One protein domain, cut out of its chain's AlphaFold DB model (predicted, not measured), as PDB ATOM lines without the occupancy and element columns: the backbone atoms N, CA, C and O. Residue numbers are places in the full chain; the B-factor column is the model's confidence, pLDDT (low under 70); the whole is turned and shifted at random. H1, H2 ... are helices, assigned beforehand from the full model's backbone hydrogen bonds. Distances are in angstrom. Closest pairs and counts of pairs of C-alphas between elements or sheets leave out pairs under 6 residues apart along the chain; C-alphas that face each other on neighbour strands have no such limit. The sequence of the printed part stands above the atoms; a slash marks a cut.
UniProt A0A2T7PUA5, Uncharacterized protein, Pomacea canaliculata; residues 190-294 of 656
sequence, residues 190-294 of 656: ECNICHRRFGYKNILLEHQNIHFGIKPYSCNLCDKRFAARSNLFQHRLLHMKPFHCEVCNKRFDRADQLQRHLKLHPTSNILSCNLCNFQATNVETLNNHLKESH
ATOM      1  N   GLU A 190     160.173 181.004 157.105       92.12
ATOM      2  CA  GLU A 190     161.379 180.342 157.623       92.12
ATOM      3  C   GLU A 190     162.649 180.943 157.009       92.12
ATOM      4  O   GLU A 190     162.630 181.435 155.884       92.12
ATOM      5  N   CYS A 191     163.752 180.951 157.760       92.25
ATOM      6  CA  CYS A 191     165.049 181.389 157.264       92.25
ATOM      7  C   CYS A 191     165.858 180.215 156.710       92.25
ATOM      8  O   CYS A 191     166.377 179.415 157.486       92.25
ATOM      9  N   ASN A 192     166.055 180.186 155.393       90.75
ATOM     10  CA  ASN A 192     166.780 179.135 154.662       90.75
ATOM     11  C   ASN A 192     168.237 178.896 155.131       90.75
ATOM     12  O   ASN A 192     168.844 177.920 154.717       90.75
ATOM     13  N   ILE A 193     168.807 179.782 155.959       89.44
ATOM     14  CA  ILE A 193     170.201 179.713 156.441       89.44
ATOM     15  C   ILE A 193     170.295 179.090 157.848       89.44
ATOM     16  O   ILE A 193     171.323 178.529 158.218       89.44
ATOM     17  N   CYS A 194     169.244 179.187 158.674       90.81
ATOM     18  CA  CYS A 194     169.286 178.720 160.071       90.81
ATOM     19  C   CYS A 194     167.969 178.130 160.602       90.81
ATOM     20  O   CYS A 194     167.821 177.949 161.812       90.81
ATOM     21  N   HIS A 195     166.997 177.891 159.719       90.38
ATOM     22  CA  HIS A 195     165.679 177.293 159.979       90.38
ATOM     23  C   HIS A 195     164.844 177.976 161.078       90.38
ATOM     24  O   HIS A 195     163.853 177.444 161.580       90.38
ATOM     25  N   ARG A 196     165.200 179.214 161.450       89.69
ATOM     26  CA  ARG A 196     164.408 180.024 162.381       89.69
ATOM     27  C   ARG A 196     163.138 180.511 161.696       89.69
ATOM     28  O   ARG A 196     163.187 181.060 160.597       89.69
ATOM     29  N   ARG A 197     162.006 180.341 162.380       90.06
ATOM     30  CA  ARG A 197     160.678 180.696 161.867       90.06
ATOM     31  C   ARG A 197     160.157 181.997 162.475       90.06
ATOM     32  O   ARG A 197     160.270 182.228 163.683       90.06
ATOM     33  N   PHE A 198     159.541 182.823 161.636       89.44
ATOM     34  CA  PHE A 198     159.083 184.185 161.904       89.44
ATOM     35  C   PHE A 198     157.606 184.366 161.537       89.44
ATOM     36  O   PHE A 198     157.065 183.692 160.659       89.44
ATOM     37  N   GLY A 199     156.935 185.287 162.233       88.81
ATOM     38  CA  GLY A 199     155.503 185.527 162.037       88.81
ATOM     39  C   GLY A 199     155.147 186.399 160.831       88.81
ATOM     40  O   GLY A 199     154.016 186.359 160.358       88.81
ATOM     41  N   TYR A 200     156.110 187.174 160.321       88.62
ATOM     42  CA  TYR A 200     155.912 188.147 159.247       88.62
ATOM     43  C   TYR A 200     157.134 188.185 158.316       88.62
ATOM     44  O   TYR A 200     158.271 188.084 158.787       88.62
ATOM     45  N   LYS A 201     156.909 188.371 157.006       89.25
ATOM     46  CA  LYS A 201     157.965 188.375 155.974       89.25
ATOM     47  C   LYS A 201     159.021 189.462 156.200       89.25
ATOM     48  O   LYS A 201     160.201 189.204 156.006       89.25
ATOM     49  N   ASN A 202     158.628 190.653 156.657       88.25
ATOM     50  CA  ASN A 202     159.571 191.739 156.948       88.25
ATOM     51  C   ASN A 202     160.539 191.385 158.089       88.25
ATOM     52  O   ASN A 202     161.713 191.710 157.993       88.25
ATOM     53  N   ILE A 203     160.081 190.663 159.120       90.56
ATOM     54  CA  ILE A 203     160.943 190.231 160.233       90.56
ATOM     55  C   ILE A 203     161.927 189.147 159.763       90.56
ATOM     56  O   ILE A 203     163.068 189.121 160.213       90.56
ATOM     57  N   LEU A 204     161.521 188.282 158.822       92.75
ATOM     58  CA  LEU A 204     162.449 187.357 158.161       92.75
ATOM     59  C   LEU A 204     163.520 188.115 157.353       92.75
ATOM     60  O   LEU A 204     164.695 187.786 157.476       92.75
ATOM     61  N   LEU A 205     163.148 189.149 156.592       90.56
ATOM     62  CA  LEU A 205     164.102 189.968 155.829       90.56
ATOM     63  C   LEU A 205     165.073 190.731 156.755       90.56
ATOM     64  O   LEU A 205     166.287 190.655 156.575       90.56
ATOM     65  N   GLU A 206     164.569 191.380 157.813       91.31
ATOM     66  CA  GLU A 206     165.401 192.021 158.849       91.31
ATOM     67  C   GLU A 206     166.303 191.016 159.594       91.31
ATOM     68  O   GLU A 206     167.370 191.387 160.083       91.31
ATOM     69  N   HIS A 207     165.910 189.740 159.668       90.81
ATOM     70  CA  HIS A 207     166.757 188.668 160.191       90.81
ATOM     71  C   HIS A 207     167.809 188.190 159.177       90.81
ATOM     72  O   HIS A 207     168.948 187.945 159.571       90.81
ATOM     73  N   GLN A 208     167.478 188.083 157.887       90.19
ATOM     74  CA  GLN A 208     168.428 187.693 156.836       90.19
ATOM     75  C   GLN A 208     169.588 188.690 156.708       90.19
ATOM     76  O   GLN A 208     170.728 188.267 156.529       90.19
ATOM     77  N   ASN A 209     169.333 189.981 156.947       91.06
ATOM     78  CA  ASN A 209     170.369 191.012 157.088       91.06
ATOM     79  C   ASN A 209     171.474 190.645 158.103       91.06
ATOM     80  O   ASN A 209     172.607 191.089 157.951       91.06
ATOM     81  N   ILE A 210     171.181 189.828 159.125       88.56
ATOM     82  CA  ILE A 210     172.175 189.386 160.119       88.56
ATOM     83  C   ILE A 210     173.162 188.383 159.504       88.56
ATOM     84  O   ILE A 210     174.355 188.481 159.777       88.56
ATOM     85  N   HIS A 211     172.693 187.459 158.657       87.69
ATOM     86  CA  HIS A 211     173.550 186.463 157.994       87.69
ATOM     87  C   HIS A 211     174.463 187.096 156.942       87.69
ATOM     88  O   HIS A 211     175.627 186.731 156.844       87.69
ATOM     89  N   PHE A 212     173.958 188.087 156.205       87.56
ATOM     90  CA  PHE A 212     174.736 188.834 155.209       87.56
ATOM     91  C   PHE A 212     175.518 190.026 155.800       87.56
ATOM     92  O   PHE A 212     176.158 190.772 155.066       87.56
ATOM     93  N   GLY A 213     175.421 190.279 157.112       87.00
ATOM     94  CA  GLY A 213     176.038 191.434 157.785       87.00
ATOM     95  C   GLY A 213     175.475 192.817 157.403       87.00
ATOM     96  O   GLY A 213     175.938 193.833 157.932       87.00
ATOM     97  N   ILE A 214     174.478 192.876 156.511       88.44
ATOM     98  CA  ILE A 214     173.935 194.099 155.910       88.44
ATOM     99  C   ILE A 214     173.258 194.967 156.979       88.44
ATOM    100  O   ILE A 214     172.406 194.527 157.753       88.44
ATOM    101  N   LYS A 215     173.617 196.254 157.006       90.75
ATOM    102  CA  LYS A 215     173.061 197.254 157.930       90.75
ATOM    103  C   LYS A 215     172.486 198.429 157.126       90.75
ATOM    104  O   LYS A 215     173.179 199.441 156.949       90.75
ATOM    105  N   PRO A 216     171.255 198.300 156.589       86.88
ATOM    106  CA  PRO A 216     170.681 199.300 155.691       86.88
ATOM    107  C   PRO A 216     170.201 200.555 156.435       86.88
ATOM    108  O   PRO A 216     170.070 201.611 155.828       86.88
ATOM    109  N   TYR A 217     169.972 200.475 157.750       90.12
ATOM    110  CA  TYR A 217     169.445 201.581 158.547       90.12
ATOM    111  C   TYR A 217     170.574 202.326 159.274       90.12
ATOM    112  O   TYR A 217     171.006 201.905 160.348       90.12
ATOM    113  N   SER A 218     171.069 203.426 158.705       89.19
ATOM    114  CA  SER A 218     171.999 204.347 159.375       89.19
ATOM    115  C   SER A 218     171.287 205.249 160.388       89.19
ATOM    116  O   SER A 218     170.119 205.606 160.222       89.19
ATOM    117  N   CYS A 219     171.992 205.644 161.448       90.19
ATOM    118  CA  CYS A 219     171.602 206.805 162.236       90.19
ATOM    119  C   CYS A 219     172.087 208.090 161.550       90.19
ATOM    120  O   CYS A 219     173.146 208.117 160.936       90.19
ATOM    121  N   ASN A 220     171.299 209.157 161.663       88.25
ATOM    122  CA  ASN A 220     171.614 210.488 161.144       88.25
ATOM    123  C   ASN A 220     172.233 211.416 162.211       88.25
ATOM    124  O   ASN A 220     172.327 212.617 161.993       88.25
ATOM    125  N   LEU A 221     172.585 210.866 163.381       84.94
ATOM    126  CA  LEU A 221     173.154 211.580 164.535       84.94
ATOM    127  C   LEU A 221     174.466 210.942 165.044       84.94
ATOM    128  O   LEU A 221     175.061 211.438 165.995       84.94
ATOM    129  N   CYS A 222     174.889 209.819 164.451       85.81
ATOM    130  CA  CYS A 222     176.225 209.213 164.538       85.81
ATOM    131  C   CYS A 222     176.320 208.040 163.547       85.81
ATOM    132  O   CYS A 222     175.300 207.529 163.090       85.81
ATOM    133  N   ASP A 223     177.521 207.532 163.284       85.06
ATOM    134  CA  ASP A 223     177.813 206.557 162.213       85.06
ATOM    135  C   ASP A 223     177.302 205.122 162.470       85.06
ATOM    136  O   ASP A 223     177.668 204.162 161.788       85.06
ATOM    137  N   LYS A 224     176.445 204.930 163.481       84.38
ATOM    138  CA  LYS A 224     175.941 203.608 163.867       84.38
ATOM    139  C   LYS A 224     174.860 203.136 162.896       84.38
ATOM    140  O   LYS A 224     173.820 203.774 162.731       84.38
ATOM    141  N   ARG A 225     175.102 201.975 162.276       90.19
ATOM    142  CA  ARG A 225     174.201 201.314 161.317       90.19
ATOM    143  C   ARG A 225     173.586 200.042 161.911       90.19
ATOM    144  O   ARG A 225     174.250 199.305 162.640       90.19
ATOM    145  N   PHE A 226     172.334 199.762 161.560       88.94
ATOM    146  CA  PHE A 226     171.502 198.698 162.129       88.94
ATOM    147  C   PHE A 226     170.881 197.811 161.039       88.94
ATOM    148  O   PHE A 226     170.563 198.282 159.948       88.94
ATOM    149  N   ALA A 227     170.679 196.527 161.355       88.25
ATOM    150  CA  ALA A 227     170.061 195.532 160.467       88.25
ATOM    151  C   ALA A 227     168.516 195.598 160.425       88.25
ATOM    152  O   ALA A 227     167.909 195.094 159.483       88.25
ATOM    153  N   ALA A 228     167.891 196.234 161.425       89.88
ATOM    154  CA  ALA A 228     166.439 196.352 161.590       89.88
ATOM    155  C   ALA A 228     166.020 197.794 161.944       89.88
ATOM    156  O   ALA A 228     166.734 198.493 162.675       89.88
ATOM    157  N   ARG A 229     164.853 198.236 161.459       89.06
ATOM    158  CA  ARG A 229     164.329 199.605 161.632       89.06
ATOM    159  C   ARG A 229     163.945 199.892 163.085       89.06
ATOM    160  O   ARG A 229     164.146 201.005 163.567       89.06
ATOM    161  N   SER A 230     163.432 198.884 163.788       87.81
ATOM    162  CA  SER A 230     163.125 198.925 165.225       87.81
ATOM    163  C   SER A 230     164.356 199.282 166.065       87.81
ATOM    164  O   SER A 230     164.290 200.172 166.913       87.81
ATOM    165  N   ASN A 231     165.500 198.660 165.767       88.06
ATOM    166  CA  ASN A 231     166.762 198.899 166.466       88.06
ATOM    167  C   ASN A 231     167.286 200.323 166.214       88.06
ATOM    168  O   ASN A 231     167.736 200.977 167.155       88.06
ATOM    169  N   LEU A 232     167.169 200.842 164.982       90.25
ATOM    170  CA  LEU A 232     167.480 202.247 164.693       90.25
ATOM    171  C   LEU A 232     166.559 203.201 165.472       90.25
ATOM    172  O   LEU A 232     167.036 204.191 166.023       90.25
ATOM    173  N   PHE A 233     165.254 202.924 165.544       88.94
ATOM    174  CA  PHE A 233     164.320 203.764 166.300       88.94
ATOM    175  C   PHE A 233     164.664 203.784 167.797       88.94
ATOM    176  O   PHE A 233     164.827 204.860 168.372       88.94
ATOM    177  N   GLN A 234     164.883 202.616 168.409       84.25
ATOM    178  CA  GLN A 234     165.304 202.512 169.809       84.25
ATOM    179  C   GLN A 234     166.655 203.204 170.059       84.25
ATOM    180  O   GLN A 234     166.834 203.854 171.088       84.25
ATOM    181  N   HIS A 235     167.591 203.133 169.108       86.62
ATOM    182  CA  HIS A 235     168.849 203.872 169.178       86.62
ATOM    183  C   HIS A 235     168.647 205.394 169.077       86.62
ATOM    184  O   HIS A 235     169.247 206.136 169.854       86.62
ATOM    185  N   ARG A 236     167.768 205.883 168.191       84.19
ATOM    186  CA  ARG A 236     167.426 207.315 168.116       84.19
ATOM    187  C   ARG A 236     166.803 207.825 169.416       84.19
ATOM    188  O   ARG A 236     167.128 208.936 169.819       84.19
ATOM    189  N   LEU A 237     166.014 207.017 170.131       83.31
ATOM    190  CA  LEU A 237     165.520 207.379 171.471       83.31
ATOM    191  C   LEU A 237     166.642 207.591 172.504       83.31
ATOM    192  O   LEU A 237     166.428 208.310 173.476       83.31
ATOM    193  N   LEU A 238     167.844 207.033 172.306       78.62
ATOM    194  CA  LEU A 238     169.006 207.386 173.132       78.62
ATOM    195  C   LEU A 238     169.482 208.808 172.825       78.62
ATOM    196  O   LEU A 238     169.761 209.558 173.751       78.62
ATOM    197  N   HIS A 239     169.530 209.205 171.550       78.00
ATOM    198  CA  HIS A 239     169.902 210.568 171.154       78.00
ATOM    199  C   HIS A 239     168.910 211.630 171.638       78.00
ATOM    200  O   HIS A 239     169.336 212.724 171.996       78.00
ATOM    201  N   MET A 240     167.616 211.302 171.708       79.12
ATOM    202  CA  MET A 240     166.572 212.211 172.214       79.12
ATOM    203  C   MET A 240     166.568 212.362 173.747       79.12
ATOM    204  O   MET A 240     165.823 213.182 174.273       79.12
ATOM    205  N   LYS A 241     167.378 211.587 174.481       79.50
ATOM    206  CA  LYS A 241     167.526 211.709 175.939       79.50
ATOM    207  C   LYS A 241     168.622 212.731 176.273       79.50
ATOM    208  O   LYS A 241     169.793 212.426 176.018       79.50
ATOM    209  N   PRO A 242     168.293 213.922 176.811       74.12
ATOM    210  CA  PRO A 242     169.254 215.022 176.932       74.12
ATOM    211  C   PRO A 242     170.335 214.758 177.988       74.12
ATOM    212  O   PRO A 242     171.485 215.145 177.803       74.12
ATOM    213  N   PHE A 243     170.001 214.051 179.068       75.62
ATOM    214  CA  PHE A 243     170.943 213.758 180.143       75.62
ATOM    215  C   PHE A 243     171.722 212.477 179.840       75.62
ATOM    216  O   PHE A 243     171.156 211.482 179.385       75.62
ATOM    217  N   HIS A 244     173.023 212.462 180.119       72.12
ATOM    218  CA  HIS A 244     173.844 211.262 179.991       72.12
ATOM    219  C   HIS A 244     174.885 211.180 181.104       72.12
ATOM    220  O   HIS A 244     175.286 212.187 181.672       72.12
ATOM    221  N   CYS A 245     175.270 209.957 181.454       72.88
ATOM    222  CA  CYS A 245     176.318 209.700 182.429       72.88
ATOM    223  C   CYS A 245     177.654 209.557 181.706       72.88
ATOM    224  O   CYS A 245     177.876 208.541 181.057       72.88
ATOM    225  N   GLU A 246     178.544 210.531 181.853       66.69
ATOM    226  CA  GLU A 246     179.884 210.535 181.242       66.69
ATOM    227  C   GLU A 246     180.685 209.265 181.600       66.69
ATOM    228  O   GLU A 246     181.314 208.654 180.739       66.69
ATOM    229  N   VAL A 247     180.544 208.778 182.841       63.06
ATOM    230  CA  VAL A 247     181.247 207.600 183.391       63.06
ATOM    231  C   VAL A 247     180.877 206.270 182.704       63.06
ATOM    232  O   VAL A 247     181.667 205.328 182.717       63.06
ATOM    233  N   CYS A 248     179.681 206.134 182.112       68.25
ATOM    234  CA  CYS A 248     179.267 204.870 181.466       68.25
ATOM    235  C   CYS A 248     178.358 205.010 180.230       68.25
ATOM    236  O   CYS A 248     177.764 204.031 179.771       68.25
ATOM    237  N   ASN A 249     178.211 206.226 179.705       67.50
ATOM    238  CA  ASN A 249     177.414 206.614 178.536       67.50
ATOM    239  C   ASN A 249     175.933 206.164 178.520       67.50
ATOM    240  O   ASN A 249     175.269 206.193 177.480       67.50
ATOM    241  N   LYS A 250     175.360 205.806 179.678       69.06
ATOM    242  CA  LYS A 250     173.909 205.599 179.835       69.06
ATOM    243  C   LYS A 250     173.175 206.938 179.720       69.06
ATOM    244  O   LYS A 250     173.567 207.910 180.365       69.06
ATOM    245  N   ARG A 251     172.102 206.984 178.921       76.69
ATOM    246  CA  ARG A 251     171.301 208.198 178.666       76.69
ATOM    247  C   ARG A 251     169.944 208.150 179.372       76.69
ATOM    248  O   ARG A 251     169.272 207.113 179.385       76.69
ATOM    249  N   PHE A 252     169.537 209.293 179.915       77.94
ATOM    250  CA  PHE A 252     168.363 209.507 180.757       77.94
ATOM    251  C   PHE A 252     167.494 210.642 180.198       77.94
ATOM    252  O   PHE A 252     167.971 211.647 179.679       77.94
ATOM    253  N   ASP A 253     166.189 210.442 180.294       79.31
ATOM    254  CA  ASP A 253     165.120 211.394 179.982       79.31
ATOM    255  C   ASP A 253     165.085 212.575 180.965       79.31
ATOM    256  O   ASP A 253     164.848 213.705 180.549       79.31
ATOM    257  N   ARG A 254     165.361 212.331 182.255       77.81
ATOM    258  CA  ARG A 254     165.298 213.343 183.325       77.81
ATOM    259  C   ARG A 254     166.584 213.423 184.156       77.81
ATOM    260  O   ARG A 254     167.244 212.411 184.408       77.81
ATOM    261  N   ALA A 255     166.906 214.627 184.632       73.88
ATOM    262  CA  ALA A 255     168.111 214.905 185.417       73.88
ATOM    263  C   ALA A 255     168.145 214.165 186.767       73.88
ATOM    264  O   ALA A 255     169.210 213.732 187.198       73.88
ATOM    265  N   ASP A 256     166.993 213.955 187.417       75.88
ATOM    266  CA  ASP A 256     166.903 213.194 188.671       75.88
ATOM    267  C   ASP A 256     167.278 211.717 188.477       75.88
ATOM    268  O   ASP A 256     167.854 211.106 189.372       75.88
ATOM    269  N   GLN A 257     166.973 211.138 187.311       75.25
ATOM    270  CA  GLN A 257     167.340 209.762 186.988       75.25
ATOM    271  C   GLN A 257     168.840 209.635 186.749       75.25
ATOM    272  O   GLN A 257     169.443 208.694 187.264       75.25
ATOM    273  N   LEU A 258     169.453 210.615 186.073       72.88
ATOM    274  CA  LEU A 258     170.908 210.710 185.993       72.88
ATOM    275  C   LEU A 258     171.521 210.867 187.393       72.88
ATOM    276  O   LEU A 258     172.375 210.073 187.753       72.88
ATOM    277  N   GLN A 259     171.058 211.808 188.218       68.50
ATOM    278  CA  GLN A 259     171.585 212.027 189.574       68.50
ATOM    279  C   GLN A 259     171.426 210.802 190.492       68.50
ATOM    280  O   GLN A 259     172.347 210.439 191.223       68.50
ATOM    281  N   ARG A 260     170.288 210.102 190.421       69.69
ATOM    282  CA  ARG A 260     170.063 208.833 191.134       69.69
ATOM    283  C   ARG A 260     170.992 207.727 190.626       69.69
ATOM    284  O   ARG A 260     171.472 206.937 191.427       69.69
ATOM    285  N   HIS A 261     171.277 207.694 189.326       73.31
ATOM    286  CA  HIS A 261     172.242 206.772 188.731       73.31
ATOM    287  C   HIS A 261     173.704 207.136 189.046       73.31
ATOM    288  O   HIS A 261     174.505 206.231 189.249       73.31
ATOM    289  N   LEU A 262     174.059 208.419 189.165       64.56
ATOM    290  CA  LEU A 262     175.397 208.846 189.590       64.56
ATOM    291  C   LEU A 262     175.705 208.371 191.018       64.56
ATOM    292  O   LEU A 262     176.816 207.930 191.282       64.56
ATOM    293  N   LYS A 263     174.697 208.312 191.898       65.44
ATOM    294  CA  LYS A 263     174.803 207.676 193.227       65.44
ATOM    295  C   LYS A 263     174.973 206.146 193.183       65.44
ATOM    296  O   LYS A 263     175.282 205.552 194.210       65.44
ATOM    297  N   LEU A 264     174.792 205.508 192.020       59.56
ATOM    298  CA  LEU A 264     175.125 204.097 191.771       59.56
ATOM    299  C   LEU A 264     176.536 203.909 191.181       59.56
ATOM    300  O   LEU A 264     176.927 202.770 190.935       59.56
ATOM    301  N   HIS A 265     177.307 204.987 190.990       57.88
ATOM    302  CA  HIS A 265     178.766 204.932 190.858       57.88
ATOM    303  C   HIS A 265     179.382 205.280 192.221       57.88
ATOM    304  O   HIS A 265     179.693 206.445 192.472       57.88
ATOM    305  N   PRO A 266     179.520 204.315 193.151       54.06
ATOM    306  CA  PRO A 266     180.194 204.581 194.411       54.06
ATOM    307  C   PRO A 266     181.672 204.879 194.144       54.06
ATOM    308  O   PRO A 266     182.344 204.153 193.408       54.06
ATOM    309  N   THR A 267     182.208 205.892 194.820       56.62
ATOM    310  CA  THR A 267     183.624 206.302 194.763       56.62
ATOM    311  C   THR A 267     184.604 205.269 195.350       56.62
ATOM    312  O   THR A 267     185.782 205.562 195.512       56.62
ATOM    313  N   SER A 268     184.135 204.051 195.644       52.88
ATOM    314  CA  SER A 268     184.902 202.902 196.139       52.88
ATOM    315  C   SER A 268     185.052 201.748 195.135       52.88
ATOM    316  O   SER A 268     185.798 200.819 195.418       52.88
ATOM    317  N   ASN A 269     184.394 201.798 193.967       57.31
ATOM    318  CA  ASN A 269     184.599 200.844 192.858       57.31
ATOM    319  C   ASN A 269     185.180 201.525 191.605       57.31
ATOM    320  O   ASN A 269     184.948 201.095 190.475       57.31
ATOM    321  N   ILE A 270     185.944 202.600 191.814       56.94
ATOM    322  CA  ILE A 270     186.812 203.176 190.792       56.94
ATOM    323  C   ILE A 270     188.190 202.537 190.950       56.94
ATOM    324  O   ILE A 270     188.916 202.816 191.902       56.94
ATOM    325  N   LEU A 271     188.549 201.680 190.003       59.25
ATOM    326  CA  LEU A 271     189.882 201.116 189.883       59.25
ATOM    327  C   LEU A 271     190.723 202.086 189.049       59.25
ATOM    328  O   LEU A 271     190.602 202.148 187.822       59.25
ATOM    329  N   SER A 272     191.538 202.888 189.728       53.12
ATOM    330  CA  SER A 272     192.537 203.742 189.087       53.12
ATOM    331  C   SER A 272     193.647 202.900 188.459       53.12
ATOM    332  O   SER A 272     194.087 201.906 189.037       53.12
ATOM    333  N   CYS A 273     194.152 203.326 187.305       60.69
ATOM    334  CA  CYS A 273     195.406 202.801 186.790       60.69
ATOM    335  C   CYS A 273     196.568 203.302 187.665       60.69
ATOM    336  O   CYS A 273     196.644 204.480 187.998       60.69
ATOM    337  N   ASN A 274     197.503 202.421 188.024       58.12
ATOM    338  CA  ASN A 274     198.676 202.795 188.828       58.12
ATOM    339  C   ASN A 274     199.793 203.452 187.986       58.12
ATOM    340  O   ASN A 274     200.868 203.735 188.508       58.12
ATOM    341  N   LEU A 275     199.557 203.646 186.682       62.59
ATOM    342  CA  LEU A 275     200.525 204.153 185.701       62.59
ATOM    343  C   LEU A 275     200.041 205.421 184.969       62.59
ATOM    344  O   LEU A 275     200.828 206.062 184.278       62.59
ATOM    345  N   CYS A 276     198.768 205.803 185.116       66.19
ATOM    346  CA  CYS A 276     198.221 207.078 184.649       66.19
ATOM    347  C   CYS A 276     196.895 207.398 185.365       66.19
ATOM    348  O   CYS A 276     196.279 206.517 185.955       66.19
ATOM    349  N   ASN A 277     196.395 208.631 185.252       56.59
ATOM    350  CA  ASN A 277     195.163 209.079 185.930       56.59
ATOM    351  C   ASN A 277     193.851 208.483 185.358       56.59
ATOM    352  O   ASN A 277     192.774 209.038 185.578       56.59
ATOM    353  N   PHE A 278     193.908 207.376 184.610       66.00
ATOM    354  CA  PHE A 278     192.721 206.685 184.111       66.00
ATOM    355  C   PHE A 278     191.950 206.009 185.252       66.00
ATOM    356  O   PHE A 278     192.540 205.428 186.164       66.00
ATOM    357  N   GLN A 279     190.621 206.067 185.185       68.06
ATOM    358  CA  GLN A 279     189.713 205.587 186.223       68.06
ATOM    359  C   GLN A 279     188.647 204.672 185.613       68.06
ATOM    360  O   GLN A 279     187.845 205.101 184.787       68.06
ATOM    361  N   ALA A 280     188.638 203.404 186.026       66.06
ATOM    362  CA  ALA A 280     187.758 202.372 185.488       66.06
ATOM    363  C   ALA A 280     186.698 201.933 186.506       66.06
ATOM    364  O   ALA A 280     187.000 201.700 187.671       66.06
ATOM    365  N   THR A 281     185.460 201.729 186.057       59.38
ATOM    366  CA  THR A 281     184.344 201.242 186.894       59.38
ATOM    367  C   THR A 281     184.251 199.714 187.010       59.38
ATOM    368  O   THR A 281     183.305 199.199 187.604       59.38
ATOM    369  N   ASN A 282     185.191 198.967 186.422       55.62
ATOM    370  CA  ASN A 282     185.252 197.506 186.492       55.62
ATOM    371  C   ASN A 282     186.695 197.006 186.279       55.62
ATOM    372  O   ASN A 282     187.485 197.639 185.576       55.62
ATOM    373  N   VAL A 283     187.024 195.834 186.831       61.38
ATOM    374  CA  VAL A 283     188.331 195.168 186.670       61.38
ATOM    375  C   VAL A 283     188.630 194.909 185.193       61.38
ATOM    376  O   VAL A 283     189.760 195.069 184.750       61.38
ATOM    377  N   GLU A 284     187.615 194.551 184.407       63.81
ATOM    378  CA  GLU A 284     187.782 194.236 182.987       63.81
ATOM    379  C   GLU A 284     188.060 195.476 182.122       63.81
ATOM    380  O   GLU A 284     188.889 195.413 181.216       63.81
ATOM    381  N   THR A 285     187.463 196.631 182.438       68.56
ATOM    382  CA  THR A 285     187.779 197.886 181.737       68.56
ATOM    383  C   THR A 285     189.132 198.456 182.156       68.56
ATOM    384  O   THR A 285     189.820 199.012 181.303       68.56
ATOM    385  N   LEU A 286     189.580 198.248 183.405       66.38
ATOM    386  CA  LEU A 286     190.968 198.545 183.776       66.38
ATOM    387  C   LEU A 286     191.954 197.593 183.089       66.38
ATOM    388  O   LEU A 286     192.976 198.041 182.584       66.38
ATOM    389  N   ASN A 287     191.660 196.292 183.039       63.84
ATOM    390  CA  ASN A 287     192.541 195.309 182.413       63.84
ATOM    391  C   ASN A 287     192.674 195.523 180.904       63.84
ATOM    392  O   ASN A 287     193.768 195.340 180.381       63.84
ATOM    393  N   ASN A 288     191.610 195.920 180.205       68.38
ATOM    394  CA  ASN A 288     191.707 196.253 178.784       68.38
ATOM    395  C   ASN A 288     192.492 197.553 178.574       68.38
ATOM    396  O   ASN A 288     193.424 197.554 177.780       68.38
ATOM    397  N   HIS A 289     192.259 198.590 179.389       74.19
ATOM    398  CA  HIS A 289     193.118 199.777 179.405       74.19
ATOM    399  C   HIS A 289     194.601 199.411 179.623       74.19
ATOM    400  O   HIS A 289     195.431 199.723 178.780       74.19
ATOM    401  N   LEU A 290     194.941 198.657 180.676       66.12
ATOM    402  CA  LEU A 290     196.312 198.185 180.935       66.12
ATOM    403  C   LEU A 290     196.897 197.376 179.758       66.12
ATOM    404  O   LEU A 290     198.099 197.458 179.507       66.12
ATOM    405  N   LYS A 291     196.060 196.623 179.029       68.88
ATOM    406  CA  LYS A 291     196.434 195.860 177.823       68.88
ATOM    407  C   LYS A 291     196.593 196.698 176.554       68.88
ATOM    408  O   LYS A 291     197.206 196.205 175.610       68.88
ATOM    409  N   GLU A 292     196.064 197.914 176.533       67.44
ATOM    410  CA  GLU A 292     196.061 198.819 175.379       67.44
ATOM    411  C   GLU A 292     197.061 199.980 175.552       67.44
ATOM    412  O   GLU A 292     197.644 200.428 174.568       67.44
ATOM    413  N   SER A 293     197.316 200.440 176.787       61.38
ATOM    414  CA  SER A 293     198.208 201.573 177.091       61.38
ATOM    415  C   SER A 293     199.512 201.222 177.824       61.38
ATOM    416  O   SER A 293     200.446 202.023 177.781       61.38
ATOM    417  N   HIS A 294     199.615 200.067 178.502       66.94
ATOM    418  CA  HIS A 294     200.734 199.784 179.426       66.94
ATOM    419  C   HIS A 294     201.441 198.422 179.235       66.94
ATOM    420  O   HIS A 294     202.498 198.182 179.826       66.94
TER     421      HIS A 294
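Overview. This is residues 190 to 294 of the 656 residues of an uncharacterized protein of Pomacea canaliculata (UniProt A0A2T7PUA5). There is little regular structure: four short helices are strung out along an open arc with no shared core, joined by long loops that each fold back in a small antiparallel pairing before H2, H3 and H4. The 105 printed residues hold H1, H2, H3 and H4 in that order and no named strand; the class is all helix, with 41 residues in named elements. The whole is only just extended, close to loose, with a radius of gyration of the C-alphas of 19.5 A and spans of 52 by 36 by 24 A.

Along the chain. H1, residues 201 to 211, is 15.8 A long and begins at C-alpha 201 (157.965, 188.375, 155.974). H2 is residues 229 to 239, 15.6 A; H3 is residues 255 to 262, 10.4 A. H4, residues 283 to 293, 15.2 A, ends at C-alpha 293 (198.208, 201.573, 177.091).

Arrangement. H1 and H2 are only just apart, closest 8.1 A. H3 is apart from H2, and H4 from H3. Residues 217 to 218 pair antiparallel with 225 to 226, 243 to 244 with 251 to 252, and 271 to 272 with 279 to 280. Each O i to N i+4 pair is within hydrogen-bond range in H3 and H4, against 5 of 7 in H1 and in H2.

Size, cuts and confidence. The C-alphas farthest apart, of Tyr 200 and Leu 275, are 54.3 A apart. The printed part has no cut, and its three links are long. Of its residues, 39 are under pLDDT 70, among them 262 to 288.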